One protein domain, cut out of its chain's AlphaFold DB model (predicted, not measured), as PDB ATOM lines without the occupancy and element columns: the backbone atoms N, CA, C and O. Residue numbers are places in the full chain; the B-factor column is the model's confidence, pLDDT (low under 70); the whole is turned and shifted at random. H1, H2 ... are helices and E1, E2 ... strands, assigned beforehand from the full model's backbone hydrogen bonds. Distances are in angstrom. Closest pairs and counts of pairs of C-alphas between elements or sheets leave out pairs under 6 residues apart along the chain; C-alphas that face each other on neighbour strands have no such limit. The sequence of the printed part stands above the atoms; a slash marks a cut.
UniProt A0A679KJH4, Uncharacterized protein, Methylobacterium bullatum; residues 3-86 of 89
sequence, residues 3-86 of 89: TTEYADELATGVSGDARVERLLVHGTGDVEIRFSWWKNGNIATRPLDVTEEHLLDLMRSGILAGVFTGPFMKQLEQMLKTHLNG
ATOM      1  N   THR A   3       8.905  22.162 -14.984       91.50
ATOM      2  CA  THR A   3      10.143  21.648 -14.389       91.50
ATOM      3  C   THR A   3      10.747  20.626 -15.337       91.50
ATOM      4  O   THR A   3      10.036  19.798 -15.908       91.50
ATOM      5  N   THR A   4      12.055  20.706 -15.540       91.12
ATOM      6  CA  THR A   4      12.836  19.755 -16.342       91.12
ATOM      7  C   THR A   4      13.972  19.196 -15.495       91.12
ATOM      8  O   THR A   4      14.216  19.693 -14.406       91.12
ATOM      9  N   GLU A   5      14.710  18.202 -15.985       93.06
ATOM     10  CA  GLU A   5      15.930  17.748 -15.297       93.06
ATOM     11  C   GLU A   5      16.964  18.880 -15.146       93.06
ATOM     12  O   GLU A   5      17.668  18.959 -14.143       93.06
ATOM     13  N   TYR A   6      17.011  19.793 -16.118       92.88
ATOM     14  CA  TYR A   6      17.999  20.866 -16.185       92.88
ATOM     15  C   TYR A   6      17.645  22.090 -15.317       92.88
ATOM     16  O   TYR A   6      18.527  22.665 -14.678       92.88
ATOM     17  N   ALA A   7      16.381  22.520 -15.327       96.62
ATOM     18  CA  ALA A   7      15.942  23.744 -14.657       96.62
ATOM     19  C   ALA A   7      14.432  23.784 -14.384       96.62
ATOM     20  O   ALA A   7      13.638  23.145 -15.092       96.62
ATOM     21  N   ASP A   8      14.064  24.653 -13.445       97.56
ATOM     22  CA  ASP A   8      12.703  25.116 -13.190       97.56
ATOM     23  C   ASP A   8      12.405  26.409 -13.958       97.56
ATOM     24  O   ASP A   8      13.133  27.398 -13.869       97.56
ATOM     25  N   GLU A   9      11.298  26.432 -14.695       97.25
ATOM     26  CA  GLU A   9      10.801  27.627 -15.372       97.25
ATOM     27  C   GLU A   9       9.994  28.501 -14.406       97.25
ATOM     28  O   GLU A   9       8.877  28.150 -14.010       97.25
ATOM     29  N   LEU A  10      10.554  29.662 -14.060       97.69
ATOM     30  CA  LEU A  10       9.960  30.620 -13.126       97.69
ATOM     31  C   LEU A  10       8.969  31.563 -13.819       97.69
ATOM     32  O   LEU A  10       7.952  31.927 -13.232       97.69
ATOM     33  N   ALA A  11       9.278  31.987 -15.046       97.94
ATOM     34  CA  ALA A  11       8.445  32.881 -15.847       97.94
ATOM     35  C   ALA A  11       8.803  32.779 -17.335       97.94
ATOM     36  O   ALA A  11       9.959  32.526 -17.669       97.94
ATOM     37  N   THR A  12       7.834  33.044 -18.217       97.81
ATOM     38  CA  THR A  12       8.025  32.989 -19.675       97.81
ATOM     39  C   THR A  12       7.210  34.069 -20.375       97.81
ATOM     40  O   THR A  12       5.990  34.116 -20.238       97.81
ATOM     41  N   GLY A  13       7.886  34.907 -21.161       97.81
ATOM     42  CA  GLY A  13       7.284  35.789 -22.156       97.81
ATOM     43  C   GLY A  13       7.331  35.152 -23.545       97.81
ATOM     44  O   GLY A  13       8.274  34.431 -23.873       97.81
ATOM     45  N   VAL A  14       6.317  35.420 -24.367       97.31
ATOM     46  CA  VAL A  14       6.171  34.864 -25.724       97.31
ATOM     47  C   VAL A  14       5.837  35.973 -26.723       97.31
ATOM     48  O   VAL A  14       4.996  36.827 -26.434       97.31
ATOM     49  N   SER A  15       6.469  35.942 -27.898       97.12
ATOM     50  CA  SER A  15       6.105  36.756 -29.064       97.12
ATOM     51  C   SER A  15       6.294  35.941 -30.347       97.12
ATOM     52  O   SER A  15       7.421  35.687 -30.778       97.12
ATOM     53  N   GLY A  16       5.190  35.479 -30.942       94.19
ATOM     54  CA  GLY A  16       5.219  34.492 -32.026       94.19
ATOM     55  C   GLY A  16       5.868  33.180 -31.569       94.19
ATOM     56  O   GLY A  16       5.524  32.645 -30.516       94.19
ATOM     57  N   ASP A  17       6.845  32.702 -32.337       95.12
ATOM     58  CA  ASP A  17       7.640  31.512 -32.005       95.12
ATOM     59  C   ASP A  17       8.816  31.818 -31.054       95.12
ATOM     60  O   ASP A  17       9.561  30.915 -30.673       95.12
ATOM     61  N   ALA A  18       9.039  33.081 -30.682       97.25
ATOM     62  CA  ALA A  18      10.129  33.472 -29.796       97.25
ATOM     63  C   ALA A  18       9.688  33.451 -28.329       97.25
ATOM     64  O   ALA A  18       8.575  33.871 -27.993       97.25
ATOM     65  N   ARG A  19      10.579  33.000 -27.442       97.31
ATOM     66  CA  ARG A  19      10.378  33.036 -25.992       97.31
ATOM     67  C   ARG A  19      11.551  33.692 -25.284       97.31
ATOM     68  O   ARG A  19      12.699  33.553 -25.706       97.31
ATOM     69  N   VAL A  20      11.234  34.372 -24.189       98.12
ATOM     70  CA  VAL A  20      12.194  34.827 -23.187       98.12
ATOM     71  C   VAL A  20      11.785  34.227 -21.846       98.12
ATOM     72  O   VAL A  20      10.658  34.405 -21.391       98.12
ATOM     73  N   GLU A  21      12.672  33.448 -21.248       97.69
ATOM     74  CA  GLU A  21      12.386  32.573 -20.112       97.69
ATOM     75  C   GLU A  21      13.277  32.969 -18.931       97.69
ATOM     76  O   GLU A  21      14.454  33.269 -19.117       97.69
ATOM     77  N   ARG A  22      12.733  32.940 -17.712       98.25
ATOM     78  CA  ARG A  22      13.482  33.051 -16.455       98.25
ATOM     79  C   ARG A  22      13.556  31.671 -15.821       98.25
ATOM     80  O   ARG A  22      12.517  31.113 -15.466       98.25
ATOM     81  N   LEU A  23      14.757  31.131 -15.679       98.00
ATOM     82  CA  LEU A  23      14.986  29.740 -15.291       98.00
ATOM     83  C   LEU A  23      15.820  29.669 -14.016       98.00
ATOM     84  O   LEU A  23      16.794  30.400 -13.914       98.00
ATOM     85  N   LEU A  24      15.479  28.785 -13.080       98.12
ATOM     86  CA  LEU A  24      16.362  28.382 -11.984       98.12
ATOM     87  C   LEU A  24      17.096  27.105 -12.401       98.12
ATOM     88  O   LEU A  24      16.481  26.045 -12.502       98.12
ATOM     89  N   VAL A  25      18.393  27.208 -12.672       97.94
ATOM     90  CA  VAL A  25      19.204  26.089 -13.169       97.94
ATOM     91  C   VAL A  25      19.634  25.198 -12.011       97.94
ATOM     92  O   VAL A  25      20.265  25.660 -11.066       97.94
ATOM     93  N   HIS A  26      19.332  23.901 -12.082       97.50
ATOM     94  CA  HIS A  26      19.565  22.978 -10.966       97.50
ATOM     95  C   HIS A  26      21.049  22.761 -10.662       97.50
ATOM     96  O   HIS A  26      21.432  22.632  -9.504       97.50
ATOM     97  N   GLY A  27      21.884  22.718 -11.704       96.19
ATOM     98  CA  GLY A  27      23.313  22.437 -11.560       96.19
ATOM     99  C   GLY A  27      24.100  23.551 -10.867       96.19
ATOM    100  O   GLY A  27      25.113  23.268 -10.234       96.19
ATOM    101  N   THR A  28      23.643  24.800 -10.978       96.75
ATOM    102  CA  THR A  28      24.332  25.975 -10.420       96.75
ATOM    103  C   THR A  28      23.556  26.634  -9.282       96.75
ATOM    104  O   THR A  28      24.155  27.271  -8.423       96.75
ATOM    105  N   GLY A  29      22.232  26.472  -9.251       96.50
ATOM    106  CA  GLY A  29      21.337  27.251  -8.397       96.50
ATOM    107  C   GLY A  29      21.112  28.682  -8.897       96.50
ATOM    108  O   GLY A  29      20.430  29.456  -8.226       96.50
ATOM    109  N   ASP A  30      21.658  29.039 -10.062       97.56
ATOM    110  CA  ASP A  30      21.555  30.386 -10.609       97.56
ATOM    111  C   ASP A  30      20.234  30.604 -11.341       97.56
ATOM    112  O   ASP A  30      19.644  29.692 -11.928       97.56
ATOM    113  N   VAL A  31      19.789  31.862 -11.332       97.75
ATOM    114  CA  VAL A  31      18.672  32.300 -12.162       97.75
ATOM    115  C   VAL A  31      19.201  32.862 -13.473       97.75
ATOM    116  O   VAL A  31      19.838  33.913 -13.492       97.75
ATOM    117  N   GLU A  32      18.871  32.196 -14.569       97.69
ATOM    118  CA  GLU A  32      19.259  32.586 -15.920       97.69
ATOM    119  C   GLU A  32      18.081  33.186 -16.698       97.69
ATOM    120  O   GLU A  32      16.912  32.871 -16.449       97.69
ATOM    121  N   ILE A  33      18.401  34.041 -17.674       97.75
ATOM    122  CA  ILE A  33      17.453  34.523 -18.681       97.75
ATOM    123  C   ILE A  33      17.816  33.873 -20.013       97.75
ATOM    124  O   ILE A  33      18.920  34.065 -20.519       97.75
ATOM    125  N   ARG A  34      16.885  33.115 -20.589       96.50
ATOM    126  CA  ARG A  34      17.081  32.401 -21.852       96.50
ATOM    127  C   ARG A  34      16.211  32.988 -22.945       96.50
ATOM    128  O   ARG A  34      15.017  33.174 -22.754       96.50
ATOM    129  N   PHE A  35      16.803  33.177 -24.115       96.88
ATOM    130  CA  PHE A  35      16.075  33.412 -25.355       96.88
ATOM    131  C   PHE A  35      16.025  32.112 -26.148       96.88
ATOM    132  O   PHE A  35      17.053  31.458 -26.334       96.88
ATOM    133  N   SER A  36      14.838  31.713 -26.589       95.69
ATOM    134  CA  SER A  36      14.657  30.455 -27.308       95.69
ATOM    135  C   SER A  36      13.664  30.599 -28.455       95.69
ATOM    136  O   SER A  36      12.721  31.391 -28.404       95.69
ATOM    137  N   TRP A  37      13.890  29.826 -29.515       96.06
ATOM    138  CA  TRP A  37      12.979  29.734 -30.650       96.06
ATOM    139  C   TRP A  37      12.204  28.419 -30.584       96.06
ATOM    140  O   TRP A  37      12.795  27.356 -30.402       96.06
ATOM    141  N   TRP A  38      10.885  28.488 -30.730       94.12
ATOM    142  CA  TRP A  38       9.964  27.365 -30.612       94.12
ATOM    143  C   TRP A  38       9.133  27.219 -31.879       94.12
ATOM    144  O   TRP A  38       8.166  27.943 -32.076       94.12
ATOM    145  N   LYS A  39       9.472  26.240 -32.718       90.06
ATOM    146  CA  LYS A  39       8.742  25.955 -33.955       90.06
ATOM    147  C   LYS A  39       7.850  24.734 -33.761       90.06
ATOM    148  O   LYS A  39       8.324  23.675 -33.353       90.06
ATOM    149  N   ASN A  40       6.562  24.859 -34.081       88.00
ATOM    150  CA  ASN A  40       5.580  23.770 -33.956       88.00
ATOM    151  C   ASN A  40       5.571  23.127 -32.554       88.00
ATOM    152  O   ASN A  40       5.534  21.905 -32.420       88.00
ATOM    153  N   GLY A  41       5.680  23.947 -31.506       85.31
ATOM    154  CA  GLY A  41       5.671  23.480 -30.117       85.31
ATOM    155  C   GLY A  41       6.972  22.836 -29.627       85.31
ATOM    156  O   GLY A  41       7.032  22.452 -28.463       85.31
ATOM    157  N   ASN A  42       8.017  22.766 -30.456       89.50
ATOM    158  CA  ASN A  42       9.321  22.221 -30.085       89.50
ATOM    159  C   ASN A  42      10.391  23.309 -30.095       89.50
ATOM    160  O   ASN A  42      10.383  24.178 -30.968       89.50
ATOM    161  N   ILE A  43      11.338  23.233 -29.161       90.75
ATOM    162  CA  ILE A  43      12.504  24.113 -29.181       90.75
ATOM    163  C   ILE A  43      13.363  23.795 -30.409       90.75
ATOM    164  O   ILE A  43      13.672  22.638 -30.701       90.75
ATOM    165  N   ALA A  44      13.729  24.827 -31.153       93.62
ATOM    166  CA  ALA A  44      14.672  24.719 -32.246       93.62
ATOM    167  C   ALA A  44      16.102  24.831 -31.706       93.62
ATOM    168  O   ALA A  44      16.384  25.625 -30.814       93.62
ATOM    169  N   THR A  45      17.021  24.050 -32.273       91.31
ATOM    170  CA  THR A  45      18.432  24.016 -31.851       91.31
ATOM    171  C   THR A  45      19.261  25.180 -32.384       91.31
ATOM    172  O   THR A  45      20.418  25.333 -31.996       91.31
ATOM    173  N   ARG A  46      18.700  25.998 -33.282       90.50
ATOM    174  CA  ARG A  46      19.371  27.202 -33.773       90.50
ATOM    175  C   ARG A  46      19.141  28.386 -32.823       90.50
ATOM    176  O   ARG A  46      18.108  28.418 -32.149       90.50
ATOM    177  N   PRO A  47      20.044  29.377 -32.822       93.06
ATOM    178  CA  PRO A  47      19.827  30.638 -32.127       93.06
ATOM    179  C   PRO A  47      18.512  31.319 -32.524       93.06
ATOM    180  O   PRO A  47      17.970  31.107 -33.614       93.06
ATOM    181  N   LEU A  48      18.000  32.143 -31.611       95.56
ATOM    182  CA  LEU A  48      16.882  33.026 -31.891       95.56
ATOM    183  C   LEU A  48      17.396  34.257 -32.650       95.56
ATOM    184  O   LEU A  48      18.099  35.080 -32.071       95.56
ATOM    185  N   ASP A  49      16.984  34.394 -33.907       94.75
ATOM    186  CA  ASP A  49      17.204  35.596 -34.712       94.75
ATOM    187  C   ASP A  49      15.919  36.436 -34.724       94.75
ATOM    188  O   ASP A  49      14.852  35.929 -35.081       94.75
ATOM    189  N   VAL A  50      16.015  37.711 -34.346       95.88
ATOM    190  CA  VAL A  50      14.887  38.657 -34.314       95.88
ATOM    191  C   VAL A  50      15.328  40.043 -34.775       95.88
ATOM    192  O   VAL A  50      16.490  40.419 -34.627       95.88
ATOM    193  N   THR A  51      14.394  40.813 -35.335       97.31
ATOM    194  CA  THR A  51      14.593  42.250 -35.575       97.31
ATOM    195  C   THR A  51      14.536  43.021 -34.254       97.31
ATOM    196  O   THR A  51      14.048  42.500 -33.251       97.31
ATOM    197  N   GLU A  52      14.987  44.279 -34.241       97.69
ATOM    198  CA  GLU A  52      14.867  45.138 -33.052       97.69
ATOM    199  C   GLU A  52      13.411  45.295 -32.595       97.69
ATOM    200  O   GLU A  52      13.119  45.159 -31.410       97.69
ATOM    201  N   GLU A  53      12.484  45.508 -33.535       97.88
ATOM    202  CA  GLU A  53      11.047  45.605 -33.250       97.88
ATOM    203  C   GLU A  53      10.525  44.335 -32.566       97.88
ATOM    204  O   GLU A  53       9.896  44.399 -31.509       97.88
ATOM    205  N   HIS A  54      10.864  43.164 -33.109       97.56
ATOM    206  CA  HIS A  54      10.406  41.897 -32.544       97.56
ATOM    207  C   HIS A  54      11.070  41.593 -31.194       97.56
ATOM    208  O   HIS A  54      10.419  41.062 -30.290       97.56
ATOM    209  N   LEU A  55      12.336  41.979 -31.008       97.75
ATOM    210  CA  LEU A  55      13.002  41.897 -29.712       97.75
ATOM    211  C   LEU A  55      12.299  42.775 -28.670       97.75
ATOM    212  O   LEU A  55      12.079  42.315 -27.551       97.75
ATOM    213  N   LEU A  56      11.909  44.003 -29.023       98.06
ATOM    214  CA  LEU A  56      11.179  44.899 -28.122       98.06
ATOM    215  C   LEU A  56       9.824  44.314 -27.714       98.06
ATOM    216  O   LEU A  56       9.464  44.375 -26.535       98.06
ATOM    217  N   ASP A  57       9.098  43.695 -28.643       98.31
ATOM    218  CA  ASP A  57       7.847  42.999 -28.333       98.31
ATOM    219  C   ASP A  57       8.066  41.801 -27.407       98.31
ATOM    220  O   ASP A  57       7.315  41.596 -26.447       98.31
ATOM    221  N   LEU A  58       9.128  41.030 -27.644       98.31
ATOM    222  CA  LEU A  58       9.487  39.912 -26.780       98.31
ATOM    223  C   LEU A  58       9.880  40.390 -25.377       98.31
ATOM    224  O   LEU A  58       9.430  39.818 -24.383       98.31
ATOM    225  N   MET A  59      10.660  41.467 -25.280       98.25
ATOM    226  CA  MET A  59      11.014  42.082 -24.004       98.25
ATOM    227  C   MET A  59       9.775  42.606 -23.278       98.25
ATOM    228  O   MET A  59       9.629  42.355 -22.084       98.25
ATOM    229  N   ARG A  60       8.841  43.259 -23.983       98.38
ATOM    230  CA  ARG A  60       7.556  43.704 -23.420       98.38
ATOM    231  C   ARG A  60       6.767  42.527 -22.847       98.38
ATOM    232  O   ARG A  60       6.291  42.610 -21.717       98.38
ATOM    233  N   SER A  61       6.675  41.430 -23.595       98.56
ATOM    234  CA  SER A  61       6.037  40.192 -23.138       98.56
ATOM    235  C   SER A  61       6.727  39.633 -21.884       98.56
ATOM    236  O   SER A  61       6.065  39.317 -20.897       98.56
ATOM    237  N   GLY A  62       8.064  39.613 -21.858       98.44
ATOM    238  CA  GLY A  62       8.855  39.202 -20.694       98.44
ATOM    239  C   GLY A  62       8.656  40.089 -19.458       98.44
ATOM    240  O   GLY A  62       8.556  39.572 -18.346       98.44
ATOM    241  N   ILE A  63       8.546  41.411 -19.632       98.44
ATOM    242  CA  ILE A  63       8.252  42.355 -18.541       98.44
ATOM    243  C   ILE A  63       6.892  42.027 -17.917       98.44
ATOM    244  O   ILE A  63       6.797  41.868 -16.701       98.44
ATOM    245  N   LEU A  64       5.853  41.876 -18.746       98.25
ATOM    246  CA  LEU A  64       4.497  41.562 -18.284       98.25
ATOM    247  C   LEU A  64       4.415  40.191 -17.601       98.25
ATOM    248  O   LEU A  64       3.669  40.028 -16.640       98.25
ATOM    249  N   ALA A  65       5.205  39.225 -18.071       98.00
ATOM    250  CA  ALA A  65       5.272  37.880 -17.508       98.00
ATOM    251  C   ALA A  65       6.142  37.771 -16.240       98.00
ATOM    252  O   ALA A  65       6.190  36.703 -15.632       98.00
ATOM    253  N   GLY A  66       6.846  38.833 -15.831       97.94
ATOM    254  CA  GLY A  66       7.728  38.802 -14.659       97.94
ATOM    255  C   GLY A  66       9.060  38.076 -14.886       97.94
ATOM    256  O   GLY A  66       9.702  37.639 -13.929       97.94
ATOM    257  N   VAL A  67       9.494  37.950 -16.144       98.44
ATOM    258  CA  VAL A  67      10.818  37.415 -16.509       98.44
ATOM    259  C   VAL A  67      11.924  38.349 -16.021       98.44
ATOM    260  O   VAL A  67      12.933  37.903 -15.477       98.44
ATOM    261  N   PHE A  68      11.712  39.659 -16.155       98.25
ATOM    262  CA  PHE A  68      12.646  40.676 -15.687       98.25
ATOM    263  C   PHE A  68      12.240  41.197 -14.313       98.25
ATOM    264  O   PHE A  68      11.091  41.566 -14.074       98.25
ATOM    265  N   THR A  69      13.201  41.256 -13.396       97.19
ATOM    266  CA  THR A  69      12.945  41.741 -12.039       97.19
ATOM    267  C   THR A  69      12.871  43.268 -12.005       97.19
ATOM    268  O   THR A  69      13.470  43.962 -12.830       97.19
ATOM    269  N   GLY A  70      12.180  43.814 -11.001       97.25
ATOM    270  CA  GLY A  70      12.154  45.261 -10.755       97.25
ATOM    271  C   GLY A  70      13.554  45.897 -10.687       97.25
ATOM    272  O   GLY A  70      13.778  46.905 -11.356       97.25
ATOM    273  N   PRO A  71      14.516  45.322  -9.935       97.56
ATOM    274  CA  PRO A  71      15.896  45.806  -9.913       97.56
ATOM    275  C   PRO A  71      16.580  45.808 -11.284       97.56
ATOM    276  O   PRO A  71      17.208  46.807 -11.626       97.56
ATOM    277  N   PHE A  72      16.428  44.741 -12.079       97.44
ATOM    278  CA  PHE A  72      16.992  44.677 -13.431       97.44
ATOM    279  C   PHE A  72      16.440  45.800 -14.316       97.44
ATOM    280  O   PHE A  72      17.206  46.535 -14.933       97.44
ATOM    281  N   MET A  73      15.117  45.987 -14.327       97.81
ATOM    282  CA  MET A  73      14.477  47.010 -15.160       97.81
ATOM    283  C   MET A  73      14.900  48.429 -14.770       97.81
ATOM    284  O   MET A  73      15.135  49.249 -15.650       97.81
ATOM    285  N   LYS A  74      15.058  48.714 -13.472       98.00
ATOM    286  CA  LYS A  74      15.563  50.015 -13.000       98.00
ATOM    287  C   LYS A  74      16.997  50.282 -13.461       98.00
ATOM    288  O   LYS A  74      17.314  51.401 -13.851       98.00
ATOM    289  N   GLN A  75      17.863  49.268 -13.425       97.50
ATOM    290  CA  GLN A  75      19.239  49.404 -13.914       97.50
ATOM    291  C   GLN A  75      19.280  49.589 -15.433       97.50
ATOM    292  O   GLN A  75      19.998  50.458 -15.921       97.50
ATOM    293  N   LEU A  76      18.462  48.834 -16.173       96.50
ATOM    294  CA  LEU A  76      18.315  48.989 -17.619       96.50
ATOM    295  C   LEU A  76      17.817  50.396 -17.985       96.50
ATOM    296  O   LEU A  76      18.392  51.047 -18.851       96.50
ATOM    297  N   GLU A  77      16.793  50.895 -17.291       96.62
ATOM    298  CA  GLU A  77      16.280  52.255 -17.466       96.62
ATOM    299  C   GLU A  77      17.375  53.304 -17.228       96.62
ATOM    300  O   GLU A  77      17.532  54.225 -18.030       96.62
ATOM    301  N   GLN A  78      18.151  53.161 -16.149       96.25
ATOM    302  CA  GLN A  78      19.244  54.078 -15.843       96.25
ATOM    303  C   GLN A  78      20.325  54.057 -16.928       96.25
ATOM    304  O   GLN A  78      20.775  55.120 -17.346       96.25
ATOM    305  N   MET A  79      20.713  52.874 -17.410       96.00
ATOM    306  CA  MET A  79      21.698  52.717 -18.485       96.00
ATOM    307  C   MET A  79      21.243  53.430 -19.766       96.00
ATOM    308  O   MET A  79      22.005  54.201 -20.350       96.00
ATOM    309  N   LEU A  80      19.978  53.240 -20.157       95.19
ATOM    310  CA  LEU A  80      19.388  53.899 -21.323       95.19
ATOM    311  C   LEU A  80      19.329  55.420 -21.146       95.19
ATOM    312  O   LEU A  80      19.735  56.157 -22.041       95.19
ATOM    313  N   LYS A  81      18.871  55.906 -19.986       93.94
ATOM    314  CA  LYS A  81      18.818  57.344 -19.680       93.94
ATOM    315  C   LYS A  81      20.200  57.986 -19.718       93.94
ATOM    316  O   LYS A  81      20.339  59.061 -20.289       93.94
ATOM    317  N   THR A  82      21.206  57.349 -19.121       93.88
ATOM    318  CA  THR A  82      22.582  57.858 -19.142       93.88
ATOM    319  C   THR A  82      23.070  58.006 -20.578       93.88
ATOM    320  O   THR A  82      23.505  59.091 -20.952       93.88
ATOM    321  N   HIS A  83      22.925  56.965 -21.400       90.62
ATOM    322  CA  HIS A  83      23.422  56.984 -22.772       90.62
ATOM    323  C   HIS A  83      22.675  57.984 -23.671       90.62
ATOM    324  O   HIS A  83      23.297  58.772 -24.380       90.62
ATOM    325  N   LEU A  84      21.338  58.011 -23.602       90.81
ATOM    326  CA  LEU A  84      20.511  58.905 -24.425       90.81
ATOM    327  C   LEU A  84      20.688  60.385 -24.058       90.81
ATOM    328  O   LEU A  84      20.514  61.252 -24.909       90.81
ATOM    329  N   ASN A  85      21.077  60.676 -22.814       89.25
ATOM    330  CA  ASN A  85      21.365  62.034 -22.353       89.25
ATOM    331  C   ASN A  85      22.841  62.440 -22.547       89.25
ATOM    332  O   ASN A  85      23.270  63.454 -21.996       89.25
ATOM    333  N   GLY A  86      23.627  61.669 -23.310       78.31
ATOM    334  CA  GLY A  86      25.024  61.986 -23.631       78.31
ATOM    335  C   GLY A  86      26.038  61.635 -22.535       78.31
ATOM    336  O   GLY A  86      27.172  62.108 -22.579       78.31
TER     337      GLY A  86
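AT A GLANCE: This is residues 3 to 86 of the 89 residues of an uncharacterized protein of Methylobacterium bullatum (UniProt A0A679KJH4). A strongly twisted wall of three strands, E1, E2 and E3, has one helix, H1, packed over one face, and a second helix, H2, leads away from this body as an arm, its residues 74 to 84 sticking out into the open together with residues 85 and 86. The strands E1, E2 and E3 form a meander, each strand the antiparallel neighbour of the one before, and a long link, residues 40 to 51, leads from E3 to H1. The printed part has 84 residues, with three named strands followed by two named helices, and the class is mixed, helices and strands. It is only just compact, close to loose, with a radius of gyration of the C-alphas of 14.2 A, and it spans 45 by 29 by 20 A, the arm making much of the length.

IN THESE COORDINATES: E1 is residues 7 to 15, 21.8 A from first to last C-alpha, and begins at C-alpha 7 at (15.942, 23.744, -14.657). E1 bends by 72 degrees at residue 10. E2 is residues 18 to 25, 20.3 A long, and bends by 54 degrees at residue 22. E3 is residues 31 to 39, 24.8 A long. H1 is residues 52 to 64, 18.4 A long, with C-alpha 52 at (14.867, 45.138, -33.052). H2 is residues 70 to 84, 21.0 A long, and ends at C-alpha 84 at (20.511, 58.905, -24.425).

HOW THE PARTS SIT: The sheet runs E1, E2, E3, with E1 and E3 as edge strands. E1 and E2 are a hairpin, antiparallel at 164 degrees, with N 10 and O 22 2.8 A apart, within hydrogen-bond range. E2 and E3 are a hairpin too, antiparallel at 143 degrees, with N 21 and O 34 2.8 A apart, also within range. Residues 38 to 39 of E3 pair with residues 42 to 43, antiparallel. H1 is on the sheet at a height over the sheet of 7.8 A, in two layers, a helix on one face of a sheet. It lies over E1 and E2 and runs slantwise to the strands, at 52 degrees to E1 on the local plane. The closest C-alphas of E1 and H1 are those of Gly 13 and Gly 62, 4.0 A apart. H2 is not on the sheet, and it is only just apart from H1, their closest C-alphas being 8.5 A apart. In H1 and H2 every O i to N i+4 pair is within hydrogen-bond range.

THE WHOLE: The two C-alphas farthest apart are those of Glu 5 and Gly 86, at 45.9 A. Without residues 74 to 86, which stand free, the body spans 33 by 30 by 15 A. The printed part has no cut. The link from E3 to H1 is long, and the other links are tight. The mean pLDDT of the printed part is 95.7, and no printed residue is under 70.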